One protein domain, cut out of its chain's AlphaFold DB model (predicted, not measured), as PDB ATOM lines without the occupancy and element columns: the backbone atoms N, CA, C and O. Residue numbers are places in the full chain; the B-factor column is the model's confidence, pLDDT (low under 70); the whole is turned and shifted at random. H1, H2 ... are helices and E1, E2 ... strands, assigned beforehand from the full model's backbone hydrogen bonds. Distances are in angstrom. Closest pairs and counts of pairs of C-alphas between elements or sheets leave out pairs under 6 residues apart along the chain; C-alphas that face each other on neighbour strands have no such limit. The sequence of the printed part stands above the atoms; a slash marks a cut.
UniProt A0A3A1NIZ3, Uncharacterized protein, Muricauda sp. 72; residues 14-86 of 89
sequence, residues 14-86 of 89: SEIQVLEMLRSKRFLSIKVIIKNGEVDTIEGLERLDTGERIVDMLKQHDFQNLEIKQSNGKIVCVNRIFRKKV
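What this domain is: This is residues 14 to 86 of the 89 residues of an uncharacterized protein of Muricauda sp. 72 (UniProt A0A3A1NIZ3). A long, twisted and curled ribbon of four antiparallel strands is built from two hairpins, E1 with E2 and E3 with E4, which join side by side through E2 and E4 and whose turns reach to opposite ends of a rod. Helix H1 packs along the E1 and E2 half, and the short H2 only grazes the sheet. The printed part has 73 residues, with two named helices and four named strands in the order H1 E1 E2 H2 E3 E4; the sheet order is E1 E2 E4 E3, and the class is mixed, helices and strands. The whole is loose, with a radius of gyration of the C-alphas of 14.1 A, and spans 47 by 22 by 17 A.

How they stand to each other: Start at the inner strands E2, residues 38 to 47, and E4, residues 74 to 85: they are antiparallel neighbours at 167 degrees, and you will find N 44 and O 82 within hydrogen-bond range at 2.9 A. Beside E2 look for the edge strand E1, residues 27 to 35, its hairpin partner, at 164 degrees, with N 31 and O 43 2.8 A apart. Beside E4 look for the other edge strand, E3, residues 65 to 71, also its hairpin partner, at 167 degrees, with N 67 and O 79 2.8 A apart. H1, residues 14 to 23, is on the sheet at a height over the sheet of 8.8 A, making two layers, a helix on one face of a sheet. It is over E1 and runs along the strands, at 14 degrees to E1 on the local plane; E2, with 2 of the helix's C-alphas falling on it, is only just not under it. The closest C-alphas of H1 and E1 are those of Met 21 and Phe 27, 7.1 A apart; of H1 and E2, those of Ser 14 and Val 39, 6.3 A. H2, residues 54 to 60, only grazes the sheet with residues 54 to 58, and is apart from H1. E2, H2 and E3 form a split strand-helix-strand unit, two strands running the same way with E4 between them, and its crossover is right-handed. In H1 and H2 every O i to N i+4 pair is within hydrogen-bond range.

Where its parts are: Find C-alpha 14 at (-10.458, 40.264, -24.612); from there H1 runs 14.3 A to C-alpha 23. E1 is 22.7 A long, E2 27.5 A, H2 10.2 A and E3 20.2 A. E4, the longest strand, runs 34.3 A from C-alpha 74 at (22.992, 23.213, -18.141) to C-alpha 85 at (-5.830, 41.708, -16.016).

The domain as a whole: Look to Asn 36 and Asn 72 for the two C-alphas farthest apart, 47.6 A. The printed part has no cut, and no link is long. The mean pLDDT of the printed part is 91.5, and residue 51 alone is under 70.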
ATOM      1  N   SER A  14     -11.185  41.239 -25.428       93.12
ATOM      2  CA  SER A  14     -10.458  40.264 -24.612       93.12
ATOM      3  C   SER A  14     -10.578  38.844 -25.169       93.12
ATOM      4  O   SER A  14      -9.589  38.114 -25.176       93.12
ATOM      5  N   GLU A  15     -11.733  38.457 -25.709       93.69
ATOM      6  CA  GLU A  15     -11.904  37.171 -26.397       93.69
ATOM      7  C   GLU A  15     -11.108  37.113 -27.705       93.69
ATOM      8  O   GLU A  15     -10.453  36.107 -27.986       93.69
ATOM      9  N   ILE A  16     -11.083  38.210 -28.470       94.38
ATOM     10  CA  ILE A  16     -10.225  38.333 -29.658       94.38
ATOM     11  C   ILE A  16      -8.756  38.149 -29.259       94.38
ATOM     12  O   ILE A  16      -8.052  37.363 -29.892       94.38
ATOM     13  N   GLN A  17      -8.313  38.771 -28.161       93.94
ATOM     14  CA  GLN A  17      -6.948  38.605 -27.660       93.94
ATOM     15  C   GLN A  17      -6.624  37.136 -27.327       93.94
ATOM     16  O   GLN A  17      -5.536  36.655 -27.651       93.94
ATOM     17  N   VAL A  18      -7.553  36.394 -26.713       95.19
ATOM     18  CA  VAL A  18      -7.365  34.955 -26.454       95.19
ATOM     19  C   VAL A  18      -7.198  34.184 -27.768       95.19
ATOM     20  O   VAL A  18      -6.296  33.347 -27.879       95.19
ATOM     21  N   LEU A  19      -8.011  34.480 -28.786       95.69
ATOM     22  CA  LEU A  19      -7.904  33.843 -30.103       95.69
ATOM     23  C   LEU A  19      -6.582  34.165 -30.810       95.69
ATOM     24  O   LEU A  19      -5.987  33.281 -31.430       95.69
ATOM     25  N   GLU A  20      -6.097  35.400 -30.709       94.50
ATOM     26  CA  GLU A  20      -4.789  35.802 -31.234       94.50
ATOM     27  C   GLU A  20      -3.650  35.046 -30.539       94.50
ATOM     28  O   GLU A  20      -2.751  34.520 -31.204       94.50
ATOM     29  N   MET A  21      -3.713  34.914 -29.209       95.00
ATOM     30  CA  MET A  21      -2.739  34.134 -28.444       95.00
ATOM     31  C   MET A  21      -2.744  32.662 -28.874       95.00
ATOM     32  O   MET A  21      -1.672  32.115 -29.144       95.00
ATOM     33  N   LEU A  22      -3.920  32.044 -29.028       95.00
ATOM     34  CA  LEU A  22      -4.053  30.668 -29.526       95.00
ATOM     35  C   LEU A  22      -3.435  30.508 -30.923       95.00
ATOM     36  O   LEU A  22      -2.655  29.587 -31.165       95.00
ATOM     37  N   ARG A  23      -3.738  31.435 -31.840       95.94
ATOM     38  CA  ARG A  23      -3.223  31.415 -33.218       95.94
ATOM     39  C   ARG A  23      -1.713  31.595 -33.306       95.94
ATOM     40  O   ARG A  23      -1.105  31.045 -34.222       95.94
ATOM     41  N   SER A  24      -1.108  32.320 -32.367       94.12
ATOM     42  CA  SER A  24       0.334  32.583 -32.371       94.12
ATOM     43  C   SER A  24       1.200  31.328 -32.207       94.12
ATOM     44  O   SER A  24       2.377  31.368 -32.549       94.12
ATOM     45  N   LYS A  25       0.648  30.227 -31.662       90.94
ATOM     46  CA  LYS A  25       1.371  28.981 -31.319       90.94
ATOM     47  C   LYS A  25       2.589  29.172 -30.397       90.94
ATOM     48  O   LYS A  25       3.383  28.254 -30.228       90.94
ATOM     49  N   ARG A  26       2.732  30.354 -29.792       91.31
ATOM     50  CA  ARG A  26       3.824  30.716 -28.876       91.31
ATOM     51  C   ARG A  26       3.608  30.170 -27.467       91.31
ATOM     52  O   ARG A  26       4.563  29.891 -26.748       91.31
ATOM     53  N   PHE A  27       2.349  30.041 -27.066       94.88
ATOM     54  CA  PHE A  27       1.978  29.642 -25.717       94.88
ATOM     55  C   PHE A  27       1.840  28.125 -25.625       94.88
ATOM     56  O   PHE A  27       1.126  27.513 -26.416       94.88
ATOM     57  N   LEU A  28       2.488  27.533 -24.622       95.19
ATOM     58  CA  LEU A  28       2.277  26.136 -24.239       95.19
ATOM     59  C   LEU A  28       0.884  25.941 -23.638       95.19
ATOM     60  O   LEU A  28       0.248  24.911 -23.847       95.19
ATOM     61  N   SER A  29       0.421  26.929 -22.874       96.50
ATOM     62  CA  SER A  29      -0.932  26.966 -22.340       96.50
ATOM     63  C   SER A  29      -1.420  28.402 -22.190       96.50
ATOM     64  O   SER A  29      -0.642  29.335 -21.979       96.50
ATOM     65  N   ILE A  30      -2.735  28.562 -22.314       97.06
ATOM     66  CA  ILE A  30      -3.442  29.815 -22.066       97.06
ATOM     67  C   ILE A  30      -4.505  29.512 -21.021       97.06
ATOM     68  O   ILE A  30      -5.298  28.584 -21.183       97.06
ATOM     69  N   LYS A  31      -4.512  30.288 -19.944       97.12
ATOM     70  CA  LYS A  31      -5.502  30.207 -18.879       97.12
ATOM     71  C   LYS A  31      -6.325  31.485 -18.878       97.12
ATOM     72  O   LYS A  31      -5.786  32.586 -18.806       97.12
ATOM     73  N   VAL A  32      -7.638  31.316 -18.942       97.19
ATOM     74  CA  VAL A  32      -8.609  32.408 -18.959       97.19
ATOM     75  C   VAL A  32      -9.427  32.336 -17.677       97.19
ATOM     76  O   VAL A  32      -9.935  31.272 -17.323       97.19
ATOM     77  N   ILE A  33      -9.530  33.452 -16.963       96.00
ATOM     78  CA  ILE A  33     -10.379  33.589 -15.776       96.00
ATOM     79  C   ILE A  33     -11.567  34.457 -16.165       96.00
ATOM     80  O   ILE A  33     -11.382  35.597 -16.593       96.00
ATOM     81  N   ILE A  34     -12.771  33.915 -15.996       95.25
ATOM     82  CA  ILE A  34     -14.037  34.590 -16.288       95.25
ATOM     83  C   ILE A  34     -14.657  35.093 -14.982       95.25
ATOM     84  O   ILE A  34     -14.690  34.359 -13.992       95.25
ATOM     85  N   LYS A  35     -15.177  36.322 -14.979       95.00
ATOM     86  CA  LYS A  35     -16.019  36.867 -13.905       95.00
ATOM     87  C   LYS A  35     -17.189  37.618 -14.514       95.00
ATOM     88  O   LYS A  35     -17.009  38.349 -15.475       95.00
ATOM     89  N   ASN A  36     -18.381  37.443 -13.948       92.69
ATOM     90  CA  ASN A  36     -19.610  38.089 -14.425       92.69
ATOM     91  C   ASN A  36     -19.890  37.864 -15.924       92.69
ATOM     92  O   ASN A  36     -20.438  38.731 -16.589       92.69
ATOM     93  N   GLY A  37     -19.504  36.699 -16.453       92.00
ATOM     94  CA  GLY A  37     -19.664  36.371 -17.873       92.00
ATOM     95  C   GLY A  37     -18.599  36.966 -18.799       92.00
ATOM     96  O   GLY A  37     -18.626  36.670 -19.986       92.00
ATOM     97  N   GLU A  38     -17.638  37.729 -18.274       93.38
ATOM     98  CA  GLU A  38     -16.597  38.398 -19.059       93.38
ATOM     99  C   GLU A  38     -15.192  37.903 -18.705       93.38
ATOM    100  O   GLU A  38     -14.919  37.439 -17.592       93.38
ATOM    101  N   VAL A  39     -14.264  38.014 -19.655       95.31
ATOM    102  CA  VAL A  39     -12.848  37.706 -19.422       95.31
ATOM    103  C   VAL A  39     -12.240  38.740 -18.472       95.31
ATOM    104  O   VAL A  39     -12.044  39.889 -18.848       95.31
ATOM    105  N   ASP A  40     -11.878  38.311 -17.261       95.12
ATOM    106  CA  ASP A  40     -11.236  39.139 -16.227       95.12
ATOM    107  C   ASP A  40      -9.705  39.073 -16.306       95.12
ATOM    108  O   ASP A  40      -9.020  40.077 -16.120       95.12
ATOM    109  N   THR A  41      -9.139  37.894 -16.566       95.62
ATOM    110  CA  THR A  41      -7.681  37.711 -16.627       95.62
ATOM    111  C   THR A  41      -7.302  36.715 -17.716       95.62
ATOM    112  O   THR A  41      -7.936  35.669 -17.854       95.62
ATOM    113  N   ILE A  42      -6.212  37.009 -18.428       96.50
ATOM    114  CA  ILE A  42      -5.565  36.096 -19.373       96.50
ATOM    115  C   ILE A  42      -4.124  35.849 -18.906       96.50
ATOM    116  O   ILE A  42      -3.350  36.790 -18.710       96.50
ATOM    117  N   GLU A  43      -3.770  34.580 -18.714       96.31
ATOM    118  CA  GLU A  43      -2.428  34.103 -18.368       96.31
ATOM    119  C   GLU A  43      -1.886  33.241 -19.514       96.31
ATOM    120  O   GLU A  43      -2.559  32.319 -19.973       96.31
ATOM    121  N   GLY A  44      -0.674  33.537 -19.982       96.31
ATOM    122  CA  GLY A  44       0.010  32.777 -21.027       96.31
ATOM    123  C   GLY A  44       1.302  32.165 -20.502       96.31
ATOM    124  O   GLY A  44       2.174  32.895 -20.032       96.31
ATOM    125  N   LEU A  45       1.430  30.840 -20.597       96.56
ATOM    126  CA  LEU A  45       2.678  30.126 -20.334       96.56
ATOM    127  C   LEU A  45       3.472  30.007 -21.633       96.56
ATOM    128  O   LEU A  45       3.027  29.353 -22.577       96.56
ATOM    129  N   GLU A  46       4.658  30.599 -21.670       94.56
ATOM    130  CA  GLU A  46       5.552  30.559 -22.828       94.56
ATOM    131  C   GLU A  46       6.821  29.769 -22.511       94.56
ATOM    132  O   GLU A  46       7.432  29.956 -21.456       94.56
ATOM    133  N   ARG A  47       7.238  28.924 -23.460       92.00
ATOM    134  CA  ARG A  47       8.576  28.328 -23.498       92.00
ATOM    135  C   ARG A  47       9.508  29.332 -24.159       92.00
ATOM    136  O   ARG A  47       9.257  29.719 -25.297       92.00
ATOM    137  N   LEU A  48      10.579  29.714 -23.481       88.50
ATOM    138  CA  LEU A  48      11.570  30.617 -24.055       88.50
ATOM    139  C   LEU A  48      12.752  29.845 -24.627       88.50
ATOM    140  O   LEU A  48      13.071  28.737 -24.168       88.50
ATOM    141  N   ASP A  49      13.370  30.437 -25.647       81.25
ATOM    142  CA  ASP A  49      14.603  29.918 -26.218       81.25
ATOM    143  C   ASP A  49      15.709  30.001 -25.161       81.25
ATOM    144  O   ASP A  49      15.928  31.027 -24.520       81.25
ATOM    145  N   THR A  50      16.408  28.890 -24.963       72.50
ATOM    146  CA  THR A  50      17.517  28.781 -24.013       72.50
ATOM    147  C   THR A  50      18.760  29.577 -24.430       72.50
ATOM    148  O   THR A  50      19.715  29.638 -23.659       72.50
ATOM    149  N   GLY A  51      18.775  30.153 -25.638       69.81
ATOM    150  CA  GLY A  51      19.835  31.027 -26.134       69.81
ATOM    151  C   GLY A  51      19.836  32.437 -25.531       69.81
ATOM    152  O   GLY A  51      20.884  33.087 -25.533       69.81
ATOM    153  N   GLU A  52      18.712  32.914 -24.984       71.12
ATOM    154  CA  GLU A  52      18.676  34.197 -24.275       71.12
ATOM    155  C   GLU A  52      19.384  34.104 -22.918       71.12
ATOM    156  O   GLU A  52      19.234  33.147 -22.152       71.12
ATOM    157  N   ARG A  53      20.171  35.132 -22.581       82.00
ATOM    158  CA  ARG A  53      20.808  35.211 -21.265       82.00
ATOM    159  C   ARG A  53      19.744  35.531 -20.221       82.00
ATOM    160  O   ARG A  53      19.077  36.555 -20.321       82.00
ATOM    161  N   ILE A  54      19.680  34.736 -19.150       84.00
ATOM    162  CA  ILE A  54      18.743  34.942 -18.024       84.00
ATOM    163  C   ILE A  54      18.755  36.393 -17.518       84.00
ATOM    164  O   ILE A  54      17.708  36.950 -17.203       84.00
ATOM    165  N   VAL A  55      19.934  37.021 -17.452       87.12
ATOM    166  CA  VAL A  55      20.083  38.414 -17.002       87.12
ATOM    167  C   VAL A  55      19.281  39.384 -17.871       87.12
ATOM    168  O   VAL A  55      18.687  40.318 -17.340       87.12
ATOM    169  N   ASP A  56      19.249  39.172 -19.184       87.06
ATOM    170  CA  ASP A  56      18.517  40.040 -20.105       87.06
ATOM    171  C   ASP A  56      17.010  39.835 -19.947       87.06
ATOM    172  O   ASP A  56      16.258  40.805 -19.897       87.06
ATOM    173  N   MET A  57      16.584  38.592 -19.726       84.69
ATOM    174  CA  MET A  57      15.189  38.260 -19.445       84.69
ATOM    175  C   MET A  57      14.700  38.951 -18.168       84.69
ATOM    176  O   MET A  57      13.656  39.595 -18.178       84.69
ATOM    177  N   LEU A  58      15.483  38.896 -17.084       88.31
ATOM    178  CA  LEU A  58      15.150  39.560 -15.818       88.31
ATOM    179  C   LEU A  58      14.998  41.083 -15.967       88.31
ATOM    180  O   LEU A  58      14.151  41.672 -15.299       88.31
ATOM    181  N   LYS A  59      15.780  41.715 -16.852       90.69
ATOM    182  CA  LYS A  59      15.706  43.162 -17.130       90.69
ATOM    183  C   LYS A  59      14.474  43.573 -17.934       90.69
ATOM    184  O   LYS A  59      14.099  44.739 -17.887       90.69
ATOM    185  N   GLN A  60      13.868  42.665 -18.698       86.00
ATOM    186  CA  GLN A  60      12.691  42.996 -19.507       86.00
ATOM    187  C   GLN A  60      11.447  43.246 -18.649       86.00
ATOM    188  O   GLN A  60      10.527  43.911 -19.113       86.00
ATOM    189  N   HIS A  61      11.400  42.720 -17.417       85.25
ATOM    190  CA  HIS A  61      10.245  42.800 -16.510       85.25
ATOM    191  C   HIS A  61       8.905  42.327 -17.130       85.25
ATOM    192  O   HIS A  61       7.842  42.539 -16.551       85.25
ATOM    193  N   ASP A  62       8.950  41.646 -18.280       83.88
ATOM    194  CA  ASP A  62       7.794  41.172 -19.049       83.88
ATOM    195  C   ASP A  62       7.426  39.731 -18.662       83.88
ATOM    196  O   ASP A  62       7.387  38.801 -19.476       83.88
ATOM    197  N   PHE A  63       7.253  39.516 -17.360       90.31
ATOM    198  CA  PHE A  63       6.760  38.269 -16.796       90.31
ATOM    199  C   PHE A  63       6.257  38.505 -15.374       90.31
ATOM    200  O   PHE A  63       6.782  39.322 -14.623       90.31
ATOM    201  N   GLN A  64       5.251  37.733 -14.984       91.00
ATOM    202  CA  GLN A  64       4.864  37.593 -13.588       91.00
ATOM    203  C   GLN A  64       5.746  36.551 -12.892       91.00
ATOM    204  O   GLN A  64       6.245  36.799 -11.801       91.00
ATOM    205  N   ASN A  65       5.954  35.403 -13.547       92.81
ATOM    206  CA  ASN A  65       6.779  34.308 -13.042       92.81
ATOM    207  C   ASN A  65       7.781  33.869 -14.112       92.81
ATOM    208  O   ASN A  65       7.423  33.771 -15.286       92.81
ATOM    209  N   LEU A  66       8.999  33.540 -13.686       93.12
ATOM    210  CA  LEU A  66      10.033  32.929 -14.513       93.12
ATOM    211  C   LEU A  66      10.475  31.611 -13.861       93.12
ATOM    212  O   LEU A  66      10.908  31.601 -12.712       93.12
ATOM    213  N   GLU A  67      10.358  30.503 -14.585       93.62
ATOM    214  CA  GLU A  67      10.789  29.171 -14.159       93.62
ATOM    215  C   GLU A  67      12.011  28.750 -14.980       93.62
ATOM    216  O   GLU A  67      11.974  28.765 -16.210       93.62
ATOM    217  N   ILE A  68      13.082  28.326 -14.306       92.75
ATOM    218  CA  ILE A  68      14.310  27.829 -14.938       92.75
ATOM    219  C   ILE A  68      14.581  26.417 -14.425       92.75
ATOM    220  O   ILE A  68      14.683  26.201 -13.218       92.75
ATOM    221  N   LYS A  69      14.735  25.456 -15.339       93.00
ATOM    222  CA  LYS A  69      15.129  24.078 -15.017       93.00
ATOM    223  C   LYS A  69      16.523  23.808 -15.545       93.00
ATOM    224  O   LYS A  69      16.819  24.055 -16.720       93.00
ATOM    225  N   GLN A  70      17.357  23.262 -14.671       93.38
ATOM    226  CA  GLN A  70      18.713  22.853 -14.996       93.38
ATOM    227  C   GLN A  70      18.862  21.340 -14.884       93.38
ATOM    228  O   GLN A  70      18.248  20.703 -14.032       93.38
ATOM    229  N   SER A  71      19.715  20.785 -15.735       94.44
ATOM    230  CA  SER A  71      20.168  19.402 -15.665       94.44
ATOM    231  C   SER A  71      21.675  19.391 -15.871       94.44
ATOM    232  O   SER A  71      22.164  19.904 -16.878       94.44
ATOM    233  N   ASN A  72      22.419  18.829 -14.918       94.69
ATOM    234  CA  ASN A  72      23.887  18.756 -14.953       94.69
ATOM    235  C   ASN A  72      24.559  20.124 -15.204       94.69
ATOM    236  O   ASN A  72      25.455  20.244 -16.038       94.69
ATOM    237  N   GLY A  73      24.069  21.175 -14.538       88.00
ATOM    238  CA  GLY A  73      24.580  22.547 -14.673       88.00
ATOM    239  C   GLY A  73      24.220  23.257 -15.985       88.00
ATOM    240  O   GLY A  73      24.589  24.414 -16.165       88.00
ATOM    241  N   LYS A  74      23.487  22.605 -16.898       90.00
ATOM    242  CA  LYS A  74      22.992  23.213 -18.141       90.00
ATOM    243  C   LYS A  74      21.531  23.601 -17.994       90.00
ATOM    244  O   LYS A  74      20.723  22.813 -17.503       90.00
ATOM    245  N   ILE A  75      21.179  24.793 -18.463       90.50
ATOM    246  CA  ILE A  75      19.780  25.201 -18.590       90.50
ATOM    247  C   ILE A  75      19.161  24.358 -19.697       90.50
ATOM    248  O   ILE A  75      19.598  24.403 -20.843       90.50
ATOM    249  N   VAL A  76      18.153  23.574 -19.336       91.88
ATOM    250  CA  VAL A  76      17.403  22.742 -20.286       91.88
ATOM    251  C   VAL A  76      16.025  23.316 -20.545       91.88
ATOM    252  O   VAL A  76      15.431  23.038 -21.584       91.88
ATOM    253  N   CYS A  77      15.502  24.132 -19.625       91.50
ATOM    254  CA  CYS A  77      14.206  24.759 -19.781       91.50
ATOM    255  C   CYS A  77      14.135  26.129 -19.125       91.50
ATOM    256  O   CYS A  77      14.616  26.316 -18.012       91.50
ATOM    257  N   VAL A  78      13.476  27.048 -19.814       92.81
ATOM    258  CA  VAL A  78      13.029  28.332 -19.303       92.81
ATOM    259  C   VAL A  78      11.581  28.513 -19.741       92.81
ATOM    260  O   VAL A  78      11.269  28.371 -20.929       92.81
ATOM    261  N   ASN A  79      10.708  28.770 -18.774       94.12
ATOM    262  CA  ASN A  79       9.311  29.111 -18.994       94.12
ATOM    263  C   ASN A  79       9.017  30.455 -18.339       94.12
ATOM    264  O   ASN A  79       9.514  30.724 -17.246       94.12
ATOM    265  N   ARG A  80       8.156  31.263 -18.952       94.12
ATOM    266  CA  ARG A  80       7.598  32.455 -18.305       94.12
ATOM    267  C   ARG A  80       6.082  32.410 -18.273       94.12
ATOM    268  O   ARG A  80       5.455  31.839 -19.162       94.12
ATOM    269  N   ILE A  81       5.506  33.060 -17.270       95.25
ATOM    270  CA  ILE A  81       4.083  33.385 -17.231       95.25
ATOM    271  C   ILE A  81       3.942  34.878 -17.486       95.25
ATOM    272  O   ILE A  81       4.412  35.693 -16.692       95.25
ATOM    273  N   PHE A  82       3.256  35.221 -18.568       91.25
ATOM    274  CA  PHE A  82       2.694  36.548 -18.773       91.25
ATOM    275  C   PHE A  82       1.277  36.580 -18.193       91.25
ATOM    276  O   PHE A  82       0.515  35.627 -18.366       91.25
ATOM    277  N   ARG A  83       0.905  37.678 -17.528       92.38
ATOM    278  CA  ARG A  83      -0.437  37.865 -16.967       92.38
ATOM    279  C   ARG A  83      -0.962  39.253 -17.290       92.38
ATOM    280  O   ARG A  83      -0.343  40.249 -16.928       92.38
ATOM    281  N   LYS A  84      -2.157  39.308 -17.871       91.44
ATOM    282  CA  LYS A  84      -2.889  40.551 -18.114       91.44
ATOM    283  C   LYS A  84      -4.244  40.491 -17.430       91.44
ATOM    284  O   LYS A  84      -5.065  39.631 -17.743       91.44
ATOM    285  N   LYS A  85      -4.484  41.431 -16.515       91.31
ATOM    286  CA  LYS A  85      -5.830  41.708 -16.016       91.31
ATOM    287  C   LYS A  85      -6.543  42.582 -17.044       91.31
ATOM    288  O   LYS A  85      -6.008  43.618 -17.441       91.31
ATOM    289  N   VAL A  86      -7.713  42.150 -17.492       88.12
ATOM    290  CA  VAL A  86      -8.593  42.967 -18.322       88.12
ATOM    291  C   VAL A  86      -9.210  43.995 -17.381       88.12
ATOM    292  O   VAL A  86      -9.914  43.652 -16.434       88.12
TER     293      VAL A  86